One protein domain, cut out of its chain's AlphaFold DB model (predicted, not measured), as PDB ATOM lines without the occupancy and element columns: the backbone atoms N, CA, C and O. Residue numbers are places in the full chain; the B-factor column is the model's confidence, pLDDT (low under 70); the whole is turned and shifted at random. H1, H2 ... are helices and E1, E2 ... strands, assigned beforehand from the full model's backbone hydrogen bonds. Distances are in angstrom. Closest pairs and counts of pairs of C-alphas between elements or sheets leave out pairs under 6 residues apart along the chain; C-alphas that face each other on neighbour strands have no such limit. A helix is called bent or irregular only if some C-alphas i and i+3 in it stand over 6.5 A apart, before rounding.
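AT A GLANCE: This is residues 485 to 537 of the 562 residues of the protein "DNA topoisomerase" of Marinisporobacter balticus (UniProt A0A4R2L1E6). A small head made of one three-stranded antiparallel sheet sits at one end, and a long helical arm leaves it: H1 starts straight from the last strand and runs away from the head, and after a tight link H2 continues the arm to its far tip. The sheet is a slight one, with strands of three residues each, and the unnamed stretch of residues 485 to 493 extends from it at the end where E1 begins. Residues 518 to 527 and 529 to 535 stand free, and this arm makes the length of the whole. The printed part has 53 residues with three named strands followed by two named helices, E1 E2 E3 H1 H2; the sheet has the order E1 - E2 - E3, all antiparallel, and the class is mixed, helices and strands. The whole is loose, with a radius of gyration of the C-alphas of 13.8 A, and its outline is flat, the C-alphas spanning 42 by 23 by 12 A along their three main axes.

IN THESE COORDINATES: The printed part begins at Cys 485, with its C-alpha at (106.424, 126.290, 129.552), and residues 485 to 493 come before the first named element. E1 is residues 494 to 496 and measures 6.3 A from first to last C-alpha; C-alpha 494 is at (101.225, 133.495, 124.771). E2 is residues 503 to 505, 6.2 A long. E3 is residues 511 to 513, 7.0 A long. H1 follows at once as residues 514 to 526, the longest helix, with 18.4 A from C-alpha 514 at (111.056, 137.965, 126.946) to C-alpha 526. H2 is residues 530 to 537, 10.3 A long, and ends at C-alpha 537 at (130.337, 110.307, 125.102).

HOW THE PARTS SIT: The sheet is a meander, three strands in a row, each the antiparallel neighbour of the one before. E1 and E2 form a hairpin, with 143 degrees between their N-to-C directions. The C-alphas of Leu 495 and Phe 504 face each other at 4.4 A, and N 496 and O 503, at 2.8 A, and N 505 and O 494, also at 2.8 A, are within hydrogen-bond range. E2 and E3 form a second hairpin, with 162 degrees between their directions. Across this pair the C-alphas of Ile 503 and Lys 513 face each other at 4.4 A, and N 504 and O 512 are within hydrogen-bond range at 2.7 A. E1 and E3 are the edge strands, and E2 is the inner strand. H1 is on the sheet but only grazes it, with its residues 514 to 517. The closest C-alphas of E2 and H1 are those of Ile 503 and Leu 514, 5.4 A apart. H2 is not on the sheet, and it is apart from E1, E2 and E3. H1 and H2 are apart too, though they follow each other in the chain. In H1 and H2 every O i to N i+4 pair is within hydrogen-bond range, and neither helix is bent.

THE WHOLE: The two C-alphas farthest apart are those of Glu 498 and Leu 537, at 43.4 A, and the first and last printed C-alphas, those of Cys 485 and Leu 537, are 29.1 A apart. The printed residues run from 485 to 537 without a gap, within a full chain of 562 residues. No link is long: E2 to E3, E3 to H1 and H1 to H2 are tight, and E1 to E2, with 6 residues between them, is short. H1 has its centre nearest to the mean of the C-alphas, at 6.3 A, and H2 has its centre farthest from it, at 21.6 A. The mean pLDDT of the printed part is 79.8, and the model's confidence is low, under 70, at residues 524 to 537; the mean is 93 for E3 and 58 for H2.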
ATOM      1  N   CYS A 485     106.430 125.846 128.169       89.62
ATOM      2  CA  CYS A 485     106.424 126.290 129.552       89.62
ATOM      3  C   CYS A 485     107.428 125.469 130.380       89.62
ATOM      4  O   CYS A 485     107.358 124.240 130.334       89.62
ATOM      5  N   PRO A 486     108.340 126.099 131.137       89.75
ATOM      6  CA  PRO A 486     109.248 125.403 132.050       89.75
ATOM      7  C   PRO A 486     108.508 124.631 133.139       89.75
ATOM      8  O   PRO A 486     108.895 123.512 133.448       89.75
ATOM      9  N   ASN A 487     107.425 125.215 133.662       91.94
ATOM     10  CA  ASN A 487     106.672 124.653 134.775       91.94
ATOM     11  C   ASN A 487     105.858 123.420 134.341       91.94
ATOM     12  O   ASN A 487     106.153 122.292 134.716       91.94
ATOM     13  N   CYS A 488     104.874 123.598 133.455       90.06
ATOM     14  CA  CYS A 488     103.976 122.501 133.075       90.06
ATOM     15  C   CYS A 488     104.456 121.670 131.875       90.06
ATOM     16  O   CYS A 488     103.751 120.759 131.447       90.06
ATOM     17  N   LYS A 489     105.601 122.012 131.264       89.44
ATOM     18  CA  LYS A 489     106.175 121.361 130.066       89.44
ATOM     19  C   LYS A 489     105.260 121.347 128.825       89.44
ATOM     20  O   LYS A 489     105.663 120.834 127.779       89.44
ATOM     21  N   LYS A 490     104.074 121.967 128.883       86.25
ATOM     22  CA  LYS A 490     103.156 122.131 127.746       86.25
ATOM     23  C   LYS A 490     103.663 123.219 126.798       86.25
ATOM     24  O   LYS A 490     104.235 124.227 127.216       86.25
ATOM     25  N   VAL A 491     103.460 123.000 125.502       84.12
ATOM     26  CA  VAL A 491     103.752 123.970 124.435       84.12
ATOM     27  C   VAL A 491     102.564 124.919 124.280       84.12
ATOM     28  O   VAL A 491     101.426 124.493 124.461       84.12
ATOM     29  N   GLY A 492     102.817 126.181 123.928       83.31
ATOM     30  CA  GLY A 492     101.748 127.134 123.611       83.31
ATOM     31  C   GLY A 492     101.656 128.325 124.557       83.31
ATOM     32  O   GLY A 492     100.548 128.718 124.910       83.31
ATOM     33  N   MET A 493     102.782 128.871 125.029       88.56
ATOM     34  CA  MET A 493     102.744 130.123 125.794       88.56
ATOM     35  C   MET A 493     102.351 131.305 124.896       88.56
ATOM     36  O   MET A 493     102.744 131.368 123.728       88.56
ATOM     37  N   GLU A 494     101.605 132.255 125.446       91.00
ATOM     38  CA  GLU A 494     101.225 133.495 124.771       91.00
ATOM     39  C   GLU A 494     102.239 134.591 125.087       91.00
ATOM     40  O   GLU A 494     102.539 134.827 126.253       91.00
ATOM     41  N   LEU A 495     102.747 135.286 124.076       91.06
ATOM     42  CA  LEU A 495     103.568 136.479 124.261       91.06
ATOM     43  C   LEU A 495     102.655 137.706 124.321       91.06
ATOM     44  O   LEU A 495     101.899 137.939 123.380       91.06
ATOM     45  N   ARG A 496     102.708 138.473 125.407       91.75
ATOM     46  CA  ARG A 496     101.881 139.669 125.639       91.75
ATOM     47  C   ARG A 496     102.758 140.896 125.880       91.75
ATOM     48  O   ARG A 496     103.875 140.747 126.366       91.75
ATOM     49  N   GLY A 497     102.231 142.085 125.598       84.62
ATOM     50  CA  GLY A 497     102.926 143.367 125.791       84.62
ATOM     51  C   GLY A 497     103.699 143.856 124.559       84.62
ATOM     52  O   GLY A 497     103.639 143.249 123.486       84.62
ATOM     53  N   GLU A 498     104.435 144.954 124.725       81.75
ATOM     54  CA  GLU A 498     105.152 145.662 123.653       81.75
ATOM     55  C   GLU A 498     106.630 145.853 124.010       81.75
ATOM     56  O   GLU A 498     106.989 145.948 125.184       81.75
ATOM     57  N   GLY A 499     107.489 145.878 122.985       80.38
ATOM     58  CA  GLY A 499     108.927 146.106 123.139       80.38
ATOM     59  C   GLY A 499     109.616 145.117 124.087       80.38
ATOM     60  O   GLY A 499     109.351 143.914 124.076       80.38
ATOM     61  N   GLU A 500     110.512 145.636 124.923       74.50
ATOM     62  CA  GLU A 500     111.278 144.841 125.894       74.50
ATOM     63  C   GLU A 500     110.446 144.374 127.099       74.50
ATOM     64  O   GLU A 500     110.808 143.401 127.765       74.50
ATOM     65  N   GLY A 501     109.293 145.007 127.344       83.25
ATOM     66  CA  GLY A 501     108.354 144.650 128.413       83.25
ATOM     67  C   GLY A 501     107.517 143.400 128.125       83.25
ATOM     68  O   GLY A 501     106.642 143.048 128.916       83.25
ATOM     69  N   GLN A 502     107.752 142.727 126.997       90.12
ATOM     70  CA  GLN A 502     107.002 141.541 126.614       90.12
ATOM     71  C   GLN A 502     107.178 140.388 127.606       90.12
ATOM     72  O   GLN A 502     108.282 140.082 128.056       90.12
ATOM     73  N   ILE A 503     106.075 139.701 127.902       92.69
ATOM     74  CA  ILE A 503     106.044 138.541 128.794       92.69
ATOM     75  C   ILE A 503     105.406 137.342 128.101       92.69
ATOM     76  O   ILE A 503     104.354 137.443 127.470       92.69
ATOM     77  N   PHE A 504     106.027 136.179 128.243       92.38
ATOM     78  CA  PHE A 504     105.393 134.905 127.965       92.38
ATOM     79  C   PHE A 504     104.480 134.538 129.129       92.38
ATOM     80  O   PHE A 504     104.901 134.557 130.280       92.38
ATOM     81  N   VAL A 505     103.243 134.159 128.830       92.69
ATOM     82  CA  VAL A 505     102.225 133.752 129.799       92.69
ATOM     83  C   VAL A 505     101.729 132.359 129.433       92.69
ATOM     84  O   VAL A 505     101.310 132.101 128.303       92.69
ATOM     85  N   CYS A 506     101.786 131.431 130.384       91.50
ATOM     86  CA  CYS A 506     101.236 130.090 130.238       91.50
ATOM     87  C   CYS A 506      99.856 129.987 130.894       91.50
ATOM     88  O   CYS A 506      99.590 130.611 131.918       91.50
ATOM     89  N   LYS A 507      99.013 129.090 130.370       88.19
ATOM     90  CA  LYS A 507      97.724 128.722 130.974       88.19
ATOM     91  C   LYS A 507      97.842 128.169 132.402       88.19
ATOM     92  O   LYS A 507      96.877 128.244 133.143       88.19
ATOM     93  N   CYS A 508      99.004 127.639 132.798       90.00
ATOM     94  CA  CYS A 508      99.255 127.183 134.173       90.00
ATOM     95  C   CYS A 508      99.659 128.319 135.135       90.00
ATOM     96  O   CYS A 508     100.172 128.042 136.213       90.00
ATOM     97  N   GLY A 509      99.548 129.584 134.718       90.00
ATOM     98  CA  GLY A 509      99.907 130.754 135.524       90.00
ATOM     99  C   GLY A 509     101.374 131.188 135.430       90.00
ATOM    100  O   GLY A 509     101.686 132.306 135.822       90.00
ATOM    101  N   TYR A 510     102.267 130.366 134.860       92.50
ATOM    102  CA  TYR A 510     103.685 130.719 134.710       92.50
ATOM    103  C   TYR A 510     103.875 131.932 133.787       92.50
ATOM    104  O   TYR A 510     103.297 131.977 132.695       92.50
ATOM    105  N   ARG A 511     104.713 132.885 134.211       93.50
ATOM    106  CA  ARG A 511     105.055 134.098 133.462       93.50
ATOM    107  C   ARG A 511     106.567 134.269 133.388       93.50
ATOM    108  O   ARG A 511     107.257 134.040 134.371       93.50
ATOM    109  N   GLU A 512     107.067 134.699 132.239       92.19
ATOM    110  CA  GLU A 512     108.501 134.896 132.007       92.19
ATOM    111  C   GLU A 512     108.719 136.109 131.105       92.19
ATOM    112  O   GLU A 512     108.089 136.210 130.052       92.19
ATOM    113  N   LYS A 513     109.605 137.035 131.490       92.81
ATOM    114  CA  LYS A 513     109.976 138.167 130.626       92.81
ATOM    115  C   LYS A 513     110.669 137.657 129.362       92.81
ATOM    116  O   LYS A 513     111.431 136.693 129.411       92.81
ATOM    117  N   LEU A 514     110.442 138.318 128.228       89.81
ATOM    118  CA  LEU A 514     111.056 137.965 126.946       89.81
ATOM    119  C   LEU A 514     112.589 137.945 127.039       89.81
ATOM    120  O   LEU A 514     113.223 137.062 126.466       89.81
ATOM    121  N   THR A 515     113.177 138.880 127.786       89.31
ATOM    122  CA  THR A 515     114.622 138.944 128.049       89.31
ATOM    123  C   THR A 515     115.123 137.706 128.794       89.31
ATOM    124  O   THR A 515     116.078 137.073 128.349       89.31
ATOM    125  N   SER A 516     114.437 137.292 129.863       88.94
ATOM    126  CA  SER A 516     114.741 136.060 130.605       88.94
ATOM    127  C   SER A 516     114.588 134.811 129.734       88.94
ATOM    128  O   SER A 516     115.457 133.942 129.746       88.94
ATOM    129  N   PHE A 517     113.536 134.753 128.910       87.75
ATOM    130  CA  PHE A 517     113.327 133.654 127.968       87.75
ATOM    131  C   PHE A 517     114.471 133.540 126.952       87.75
ATOM    132  O   PHE A 517     114.919 132.430 126.662       87.75
ATOM    133  N   LYS A 518     114.940 134.670 126.400       87.44
ATOM    134  CA  LYS A 518     116.068 134.700 125.455       87.44
ATOM    135  C   LYS A 518     117.352 134.194 126.112       87.44
ATOM    136  O   LYS A 518     117.923 133.245 125.586       87.44
ATOM    137  N   LYS A 519     117.706 134.708 127.298       87.75
ATOM    138  CA  LYS A 519     118.873 134.242 128.074       87.75
ATOM    139  C   LYS A 519     118.822 132.735 128.336       87.75
ATOM    140  O   LYS A 519     119.729 132.004 127.958       87.75
ATOM    141  N   ARG A 520     117.692 132.235 128.848       85.06
ATOM    142  CA  ARG A 520     117.484 130.798 129.093       85.06
ATOM    143  C   ARG A 520     117.594 129.958 127.822       85.06
ATOM    144  O   ARG A 520     118.011 128.800 127.859       85.06
ATOM    145  N   LYS A 521     117.143 130.490 126.684       82.75
ATOM    146  CA  LYS A 521     117.249 129.801 125.397       82.75
ATOM    147  C   LYS A 521     118.701 129.767 124.923       82.75
ATOM    148  O   LYS A 521     119.128 128.711 124.472       82.75
ATOM    149  N   GLU A 522     119.440 130.862 125.043       82.31
ATOM    150  CA  GLU A 522     120.870 130.946 124.715       82.31
ATOM    151  C   GLU A 522     121.690 129.972 125.570       82.31
ATOM    152  O   GLU A 522     122.395 129.133 125.015       82.31
ATOM    153  N   GLU A 523     121.482 129.953 126.889       78.06
ATOM    154  CA  GLU A 523     122.110 128.993 127.813       78.06
ATOM    155  C   GLU A 523     121.842 127.536 127.407       78.06
ATOM    156  O   GLU A 523     122.757 126.719 127.343       78.06
ATOM    157  N   LYS A 524     120.597 127.204 127.039       68.50
ATOM    158  CA  LYS A 524     120.244 125.863 126.539       68.50
ATOM    159  C   LYS A 524     120.841 125.527 125.181       68.50
ATOM    160  O   LYS A 524     120.987 124.350 124.866       68.50
ATOM    161  N   THR A 525     121.115 126.532 124.358       59.78
ATOM    162  CA  THR A 525     121.761 126.331 123.056       59.78
ATOM    163  C   THR A 525     123.257 126.079 123.258       59.78
ATOM    164  O   THR A 525     123.820 125.224 122.580       59.78
ATOM    165  N   ASN A 526     123.857 126.725 124.263       54.72
ATOM    166  CA  ASN A 526     125.250 126.529 124.670       54.72
ATOM    167  C   ASN A 526     125.494 125.217 125.440       54.72
ATOM    168  O   ASN A 526     126.605 124.705 125.418       54.72
ATOM    169  N   GLN A 527     124.473 124.629 126.075       54.31
ATOM    170  CA  GLN A 527     124.596 123.364 126.821       54.31
ATOM    171  C   GLN A 527     124.674 122.091 125.951       54.31
ATOM    172  O   GLN A 527     124.784 120.994 126.495       54.31
ATOM    173  N   GLY A 528     124.657 122.205 124.617       46.47
ATOM    174  CA  GLY A 528     124.708 121.059 123.704       46.47
ATOM    175  C   GLY A 528     123.425 120.215 123.724       46.47
ATOM    176  O   GLY A 528     122.750 120.038 124.739       46.47
ATOM    177  N   SER A 529     123.019 119.681 122.574       53.75
ATOM    178  CA  SER A 529     121.862 118.783 122.527       53.75
ATOM    179  C   SER A 529     122.186 117.441 123.203       53.75
ATOM    180  O   SER A 529     123.337 117.015 123.237       53.75
ATOM    181  N   LYS A 530     121.174 116.679 123.658       51.72
ATOM    182  CA  LYS A 530     121.372 115.273 124.087       51.72
ATOM    183  C   LYS A 530     122.139 114.457 123.039       51.72
ATOM    184  O   LYS A 530     122.869 113.540 123.391       51.72
ATOM    185  N   ARG A 531     121.986 114.789 121.753       49.47
ATOM    186  CA  ARG A 531     122.742 114.193 120.648       49.47
ATOM    187  C   ARG A 531     124.215 114.587 120.671       49.47
ATOM    188  O   ARG A 531     125.037 113.714 120.433       49.47
ATOM    189  N   ASP A 532     124.537 115.834 120.991       57.62
ATOM    190  CA  ASP A 532     125.917 116.313 121.119       57.62
ATOM    191  C   ASP A 532     126.598 115.696 122.336       57.62
ATOM    192  O   ASP A 532     127.712 115.207 122.210       57.62
ATOM    193  N   VAL A 533     125.889 115.573 123.464       56.62
ATOM    194  CA  VAL A 533     126.377 114.857 124.656       56.62
ATOM    195  C   VAL A 533     126.581 113.369 124.359       56.62
ATOM    196  O   VAL A 533     127.610 112.804 124.702       56.62
ATOM    197  N   THR A 534     125.653 112.720 123.647       58.91
ATOM    198  CA  THR A 534     125.792 111.297 123.277       58.91
ATOM    199  C   THR A 534     126.909 111.085 122.247       58.91
ATOM    200  O   THR A 534     127.593 110.066 122.271       58.91
ATOM    201  N   LYS A 535     127.113 112.036 121.329       63.44
ATOM    202  CA  LYS A 535     128.206 112.028 120.349       63.44
ATOM    203  C   LYS A 535     129.554 112.294 121.023       63.44
ATOM    204  O   LYS A 535     130.526 111.640 120.669       63.44
ATOM    205  N   TYR A 536     129.591 113.179 122.016       62.38
ATOM    206  CA  TYR A 536     130.750 113.432 122.864       62.38
ATOM    207  C   TYR A 536     131.112 112.198 123.700       62.38
ATOM    208  O   TYR A 536     132.250 111.754 123.641       62.38
ATOM    209  N   LEU A 537     130.138 111.561 124.360       63.59
ATOM    210  CA  LEU A 537     130.337 110.307 125.102       63.59
ATOM    211  C   LEU A 537     130.808 109.163 124.190       63.59
ATOM    212  O   LEU A 537     131.722 108.429 124.548       63.59
TER     213      LEU A 537